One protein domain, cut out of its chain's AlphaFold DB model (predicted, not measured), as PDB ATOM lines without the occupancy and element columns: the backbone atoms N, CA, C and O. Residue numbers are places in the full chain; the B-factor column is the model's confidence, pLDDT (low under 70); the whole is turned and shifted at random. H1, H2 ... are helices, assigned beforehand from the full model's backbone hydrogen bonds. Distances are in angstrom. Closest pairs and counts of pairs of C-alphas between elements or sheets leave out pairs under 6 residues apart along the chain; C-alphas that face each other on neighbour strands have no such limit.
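AT A GLANCE: This is residues 399 to 421 and 430 to 459 of the 1724 residues of the protein "Sperm flagellar protein 2" of Mus musculus (UniProt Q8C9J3). One long helix, H2, makes most of the length of a rod, and a shorter helix, H1, crosses over its middle like the short bar of an unequal X, with the two set slightly off each other. The stretch after H1, residues 411 to 421, runs without a named element to the cut, and residues 453 to 459 make a short tail at the last-residue end of H2. The printed part has 53 residues, with two named helices in the order H1, H2 and no named strand, and its class is all helix. It is only just compact, close to loose, with a radius of gyration of the C-alphas of 12.0 A, and it spans 39 by 17 by 17 A.

HOW THE PARTS SIT: Start at H2, residues 430 to 452, and look from its Leu 442 to Asp 404 of H1, residues 399 to 410. These are the closest C-alphas of the two helices, 6.7 A apart. H1 and H2 are close but not clearly touching, with 2 pairs of C-alphas within 8 A. They run opposite ways at a steep tilt of 50 degrees. In H1 and H2, every O i to N i+4 pair is within hydrogen-bond range.

IN THESE COORDINATES: Find C-alpha 430 at (22.559, 22.856, 0.393); from there H2 runs 32.7 A to C-alpha 452 at (39.155, 44.978, -17.060). For H1, find C-alpha 399 at (43.612, 43.897, 0.273) and read on to C-alpha 410, 16.4 A away.

THE WHOLE: The two C-alphas farthest apart are those of Glu 430 and Leu 459, at 39.4 A. Residues 422 to 429 are not printed, and C-alphas 421 and 430 stand 12.7 A apart across this cut, which falls in the link from H1 to H2. In the B-factor column, the mean pLDDT of the printed part is 85.1, and the model's confidence is low, under 70, at residues 418 to 421.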
ATOM      1  N   HIS A 399      44.756  43.132   0.788       85.61
ATOM      2  CA  HIS A 399      43.612  43.897   0.273       85.61
ATOM      3  C   HIS A 399      42.612  43.024  -0.502       85.61
ATOM      4  O   HIS A 399      41.405  43.135  -0.286       85.61
ATOM      5  N   LYS A 400      43.114  42.108  -1.345       86.34
ATOM      6  CA  LYS A 400      42.291  41.175  -2.124       86.34
ATOM      7  C   LYS A 400      41.421  40.284  -1.238       86.34
ATOM      8  O   LYS A 400      40.218  40.238  -1.433       86.34
ATOM      9  N   MET A 401      41.990  39.674  -0.197       88.28
ATOM     10  CA  MET A 401      41.233  38.828   0.734       88.28
ATOM     11  C   MET A 401      40.130  39.609   1.464       88.28
ATOM     12  O   MET A 401      39.018  39.112   1.611       88.28
ATOM     13  N   MET A 402      40.395  40.864   1.846       91.08
ATOM     14  CA  MET A 402      39.366  41.731   2.430       91.08
ATOM     15  C   MET A 402      38.278  42.131   1.412       91.08
ATOM     16  O   MET A 402      37.124  42.313   1.796       91.08
ATOM     17  N   HIS A 403      38.616  42.278   0.127       90.49
ATOM     18  CA  HIS A 403      37.645  42.502  -0.952       90.49
ATOM     19  C   HIS A 403      36.799  41.248  -1.229       90.49
ATOM     20  O   HIS A 403      35.577  41.355  -1.314       90.49
ATOM     21  N   ASP A 404      37.419  40.067  -1.266       91.45
ATOM     22  CA  ASP A 404      36.749  38.779  -1.450       91.45
ATOM     23  C   ASP A 404      35.719  38.527  -0.336       91.45
ATOM     24  O   ASP A 404      34.559  38.238  -0.621       91.45
ATOM     25  N   TRP A 405      36.089  38.701   0.942       92.17
ATOM     26  CA  TRP A 405      35.148  38.503   2.057       92.17
ATOM     27  C   TRP A 405      34.034  39.554   2.090       92.17
ATOM     28  O   TRP A 405      32.902  39.219   2.435       92.17
ATOM     29  N   LYS A 406      34.320  40.806   1.698       91.78
ATOM     30  CA  LYS A 406      33.279  41.831   1.503       91.78
ATOM     31  C   LYS A 406      32.287  41.418   0.418       91.78
ATOM     32  O   LYS A 406      31.097  41.632   0.599       91.78
ATOM     33  N   GLU A 407      32.744  40.815  -0.677       90.98
ATOM     34  CA  GLU A 407      31.848  40.357  -1.742       90.98
ATOM     35  C   GLU A 407      30.982  39.169  -1.311       90.98
ATOM     36  O   GLU A 407      29.792  39.140  -1.627       90.98
ATOM     37  N   LEU A 408      31.547  38.216  -0.559       92.16
ATOM     38  CA  LEU A 408      30.770  37.124   0.034       92.16
ATOM     39  C   LEU A 408      29.683  37.669   0.974       92.16
ATOM     40  O   LEU A 408      28.521  37.286   0.843       92.16
ATOM     41  N   PHE A 409      30.040  38.633   1.830       91.54
ATOM     42  CA  PHE A 409      29.114  39.351   2.708       91.54
ATOM     43  C   PHE A 409      28.007  40.084   1.924       91.54
ATOM     44  O   PHE A 409      26.826  39.861   2.172       91.54
ATOM     45  N   PHE A 410      28.351  40.900   0.920       90.56
ATOM     46  CA  PHE A 410      27.355  41.602   0.095       90.56
ATOM     47  C   PHE A 410      26.468  40.657  -0.737       90.56
ATOM     48  O   PHE A 410      25.356  41.033  -1.106       90.56
ATOM     49  N   SER A 411      26.933  39.435  -1.008       87.71
ATOM     50  CA  SER A 411      26.189  38.404  -1.744       87.71
ATOM     51  C   SER A 411      25.369  37.460  -0.856       87.71
ATOM     52  O   SER A 411      24.691  36.578  -1.390       87.71
ATOM     53  N   GLY A 412      25.427  37.597   0.474       85.02
ATOM     54  CA  GLY A 412      24.728  36.704   1.403       85.02
ATOM     55  C   GLY A 412      25.309  35.286   1.469       85.02
ATOM     56  O   GLY A 412      24.556  34.323   1.612       85.02
ATOM     57  N   ILE A 413      26.625  35.127   1.289       86.24
ATOM     58  CA  ILE A 413      27.312  33.826   1.244       86.24
ATOM     59  C   ILE A 413      28.272  33.689   2.447       86.24
ATOM     60  O   ILE A 413      29.137  34.548   2.612       86.24
ATOM     61  N   PRO A 414      28.189  32.608   3.255       84.51
ATOM     62  CA  PRO A 414      29.070  32.386   4.408       84.51
ATOM     63  C   PRO A 414      30.566  32.383   4.070       84.51
ATOM     64  O   PRO A 414      31.003  31.813   3.062       84.51
ATOM     65  N   ILE A 415      31.375  32.988   4.941       87.68
ATOM     66  CA  ILE A 415      32.802  33.225   4.690       87.68
ATOM     67  C   ILE A 415      33.629  31.982   5.056       87.68
ATOM     68  O   ILE A 415      34.550  31.615   4.319       87.68
ATOM     69  N   TYR A 416      33.277  31.278   6.135       83.41
ATOM     70  CA  TYR A 416      33.896  29.991   6.490       83.41
ATOM     71  C   TYR A 416      33.450  28.845   5.572       83.41
ATOM     72  O   TYR A 416      32.380  28.897   4.975       83.41
ATOM     73  N   GLU A 417      34.306  27.832   5.404       72.09
ATOM     74  CA  GLU A 417      34.040  26.665   4.550       72.09
ATOM     75  C   GLU A 417      33.028  25.726   5.226       72.09
ATOM     76  O   GLU A 417      33.336  25.130   6.258       72.09
ATOM     77  N   GLN A 418      31.822  25.599   4.662       63.02
ATOM     78  CA  GLN A 418      30.752  24.785   5.259       63.02
ATOM     79  C   GLN A 418      30.916  23.282   4.991       63.02
ATOM     80  O   GLN A 418      30.521  22.449   5.806       63.02
ATOM     81  N   THR A 419      31.479  22.899   3.843       56.04
ATOM     82  CA  THR A 419      31.772  21.497   3.509       56.04
ATOM     83  C   THR A 419      32.909  21.430   2.501       56.04
ATOM     84  O   THR A 419      32.852  22.079   1.458       56.04
ATOM     85  N   SER A 420      33.926  20.615   2.778       57.61
ATOM     86  CA  SER A 420      35.079  20.486   1.891       57.61
ATOM     87  C   SER A 420      34.736  19.736   0.602       57.61
ATOM     88  O   SER A 420      34.218  18.616   0.632       57.61
ATOM     89  N   LEU A 421      35.055  20.352  -0.547       58.60
ATOM     90  CA  LEU A 421      34.724  19.892  -1.912       58.60
ATOM     91  C   LEU A 421      35.528  18.651  -2.368       58.60
ATOM     92  O   LEU A 421      36.188  18.614  -3.412       58.60
ATOM     93  N   GLU A 430      22.673  21.395   0.501       70.48
ATOM     94  CA  GLU A 430      22.559  22.856   0.393       70.48
ATOM     95  C   GLU A 430      23.911  23.553   0.628       70.48
ATOM     96  O   GLU A 430      24.288  24.410  -0.172       70.48
ATOM     97  N   ASP A 431      24.705  23.069   1.586       71.85
ATOM     98  CA  ASP A 431      26.080  23.518   1.872       71.85
ATOM     99  C   ASP A 431      27.008  23.361   0.651       71.85
ATOM    100  O   ASP A 431      27.692  24.296   0.236       71.85
ATOM    101  N   HIS A 432      26.959  22.203  -0.025       75.04
ATOM    102  CA  HIS A 432      27.693  21.977  -1.277       75.04
ATOM    103  C   HIS A 432      27.272  22.963  -2.381       75.04
ATOM    104  O   HIS A 432      28.100  23.379  -3.193       75.04
ATOM    105  N   ARG A 433      25.994  23.370  -2.430       78.72
ATOM    106  CA  ARG A 433      25.523  24.399  -3.375       78.72
ATOM    107  C   ARG A 433      25.980  25.799  -2.965       78.72
ATOM    108  O   ARG A 433      26.234  26.610  -3.855       78.72
ATOM    109  N   ALA A 434      26.090  26.089  -1.669       80.71
ATOM    110  CA  ALA A 434      26.633  27.345  -1.159       80.71
ATOM    111  C   ALA A 434      28.123  27.488  -1.517       80.71
ATOM    112  O   ALA A 434      28.501  28.477  -2.143       80.71
ATOM    113  N   GLU A 435      28.942  26.467  -1.260       82.99
ATOM    114  CA  GLU A 435      30.373  26.476  -1.607       82.99
ATOM    115  C   GLU A 435      30.626  26.511  -3.129       82.99
ATOM    116  O   GLU A 435      31.519  27.216  -3.605       82.99
ATOM    117  N   VAL A 436      29.793  25.850  -3.945       85.32
ATOM    118  CA  VAL A 436      29.878  25.983  -5.415       85.32
ATOM    119  C   VAL A 436      29.497  27.396  -5.885       85.32
ATOM    120  O   VAL A 436      30.165  27.935  -6.769       85.32
ATOM    121  N   LYS A 437      28.478  28.043  -5.292       88.24
ATOM    122  CA  LYS A 437      28.168  29.463  -5.571       88.24
ATOM    123  C   LYS A 437      29.339  30.372  -5.185       88.24
ATOM    124  O   LYS A 437      29.735  31.208  -5.988       88.24
ATOM    125  N   LYS A 438      29.904  30.173  -3.993       89.81
ATOM    126  CA  LYS A 438      31.043  30.908  -3.423       89.81
ATOM    127  C   LYS A 438      32.277  30.857  -4.320       89.81
ATOM    128  O   LYS A 438      32.806  31.906  -4.684       89.81
ATOM    129  N   ARG A 439      32.673  29.656  -4.767       89.12
ATOM    130  CA  ARG A 439      33.732  29.477  -5.775       89.12
ATOM    131  C   ARG A 439      33.395  30.227  -7.066       89.12
ATOM    132  O   ARG A 439      34.194  31.043  -7.507       89.12
ATOM    133  N   ASN A 440      32.214  30.004  -7.644       91.39
ATOM    134  CA  ASN A 440      31.841  30.597  -8.934       91.39
ATOM    135  C   ASN A 440      31.739  32.134  -8.905       91.39
ATOM    136  O   ASN A 440      32.001  32.775  -9.925       91.39
ATOM    137  N   LEU A 441      31.369  32.721  -7.763       92.43
ATOM    138  CA  LEU A 441      31.329  34.167  -7.538       92.43
ATOM    139  C   LEU A 441      32.744  34.758  -7.525       92.43
ATOM    140  O   LEU A 441      33.046  35.614  -8.355       92.43
ATOM    141  N   LEU A 442      33.626  34.252  -6.655       93.30
ATOM    142  CA  LEU A 442      35.009  34.734  -6.555       93.30
ATOM    143  C   LEU A 442      35.796  34.491  -7.851       93.30
ATOM    144  O   LEU A 442      36.501  35.380  -8.313       93.30
ATOM    145  N   ASP A 443      35.610  33.340  -8.499       93.69
ATOM    146  CA  ASP A 443      36.214  33.046  -9.804       93.69
ATOM    147  C   ASP A 443      35.708  34.004 -10.898       93.69
ATOM    148  O   ASP A 443      36.432  34.322 -11.838       93.69
ATOM    149  N   SER A 444      34.465  34.487 -10.802       93.01
ATOM    150  CA  SER A 444      33.931  35.476 -11.746       93.01
ATOM    151  C   SER A 444      34.433  36.890 -11.467       93.01
ATOM    152  O   SER A 444      34.706  37.606 -12.427       93.01
ATOM    153  N   LYS A 445      34.629  37.255 -10.195       91.20
ATOM    154  CA  LYS A 445      35.306  38.496  -9.798       91.20
ATOM    155  C   LYS A 445      36.760  38.535 -10.253       91.20
ATOM    156  O   LYS A 445      37.124  39.461 -10.960       91.20
ATOM    157  N   ASP A 446      37.545  37.500  -9.951       92.68
ATOM    158  CA  ASP A 446      38.943  37.384 -10.395       92.68
ATOM    159  C   ASP A 446      39.086  37.566 -11.915       92.68
ATOM    160  O   ASP A 446      40.002  38.238 -12.389       92.68
ATOM    161  N   TYR A 447      38.162  36.985 -12.687       92.94
ATOM    162  CA  TYR A 447      38.148  37.127 -14.140       92.94
ATOM    163  C   TYR A 447      37.804  38.544 -14.613       92.94
ATOM    164  O   TYR A 447      38.438  39.020 -15.550       92.94
ATOM    165  N   GLU A 448      36.829  39.222 -14.003       90.52
ATOM    166  CA  GLU A 448      36.506  40.608 -14.367       90.52
ATOM    167  C   GLU A 448      37.600  41.590 -13.907       90.52
ATOM    168  O   GLU A 448      37.921  42.509 -14.658       90.52
ATOM    169  N   ASP A 449      38.252  41.364 -12.763       90.87
ATOM    170  CA  ASP A 449      39.434  42.130 -12.341       90.87
ATOM    171  C   ASP A 449      40.574  41.990 -13.371       90.87
ATOM    172  O   ASP A 449      41.119  42.993 -13.834       90.87
ATOM    173  N   TYR A 450      40.880  40.757 -13.805       92.00
ATOM    174  CA  TYR A 450      41.879  40.470 -14.846       92.00
ATOM    175  C   TYR A 450      41.514  41.080 -16.211       92.00
ATOM    176  O   TYR A 450      42.330  41.753 -16.840       92.00
ATOM    177  N   LYS A 451      40.279  40.859 -16.676       88.33
ATOM    178  CA  LYS A 451      39.773  41.311 -17.982       88.33
ATOM    179  C   LYS A 451      39.769  42.833 -18.103       88.33
ATOM    180  O   LYS A 451      40.153  43.351 -19.149       88.33
ATOM    181  N   ASN A 452      39.314  43.525 -17.058       87.41
ATOM    182  CA  ASN A 452      39.155  44.978 -17.060       87.41
ATOM    183  C   ASN A 452      40.402  45.712 -16.526       87.41
ATOM    184  O   ASN A 452      40.397  46.938 -16.479       87.41
ATOM    185  N   MET A 453      41.464  44.980 -16.149       88.09
ATOM    186  CA  MET A 453      42.739  45.507 -15.633       88.09
ATOM    187  C   MET A 453      42.555  46.386 -14.383       88.09
ATOM    188  O   MET A 453      43.025  47.522 -14.312       88.09
ATOM    189  N   VAL A 454      41.838  45.850 -13.391       86.74
ATOM    190  CA  VAL A 454      41.533  46.516 -12.112       86.74
ATOM    191  C   VAL A 454      41.877  45.625 -10.914       86.74
ATOM    192  O   VAL A 454      42.279  44.470 -11.062       86.74
ATOM    193  N   GLY A 455      41.757  46.170  -9.700       84.52
ATOM    194  CA  GLY A 455      42.020  45.426  -8.468       84.52
ATOM    195  C   GLY A 455      43.480  44.981  -8.386       84.52
ATOM    196  O   GLY A 455      44.391  45.804  -8.428       84.52
ATOM    197  N   GLU A 456      43.717  43.673  -8.283       84.01
ATOM    198  CA  GLU A 456      45.078  43.116  -8.311       84.01
ATOM    199  C   GLU A 456      45.757  43.159  -9.688       84.01
ATOM    200  O   GLU A 456      46.974  42.968  -9.746       84.01
ATOM    201  N   TRP A 457      44.996  43.400 -10.759       90.18
ATOM    202  CA  TRP A 457      45.452  43.469 -12.152       90.18
ATOM    203  C   TRP A 457      45.472  44.902 -12.702       90.18
ATOM    204  O   TRP A 457      45.579  45.102 -13.911       90.18
ATOM    205  N   ALA A 458      45.390  45.900 -11.816       85.41
ATOM    206  CA  ALA A 458      45.662  47.292 -12.153       85.41
ATOM    207  C   ALA A 458      47.081  47.457 -12.728       85.41
ATOM    208  O   ALA A 458      48.017  46.773 -12.306       85.41
ATOM    209  N   LEU A 459      47.232  48.372 -13.688       82.83
ATOM    210  CA  LEU A 459      48.504  48.614 -14.370       82.83
ATOM    211  C   LEU A 459      49.568  49.138 -13.383       82.83
ATOM    212  O   LEU A 459      49.310  50.144 -12.715       82.83
TER     213      LEU A 459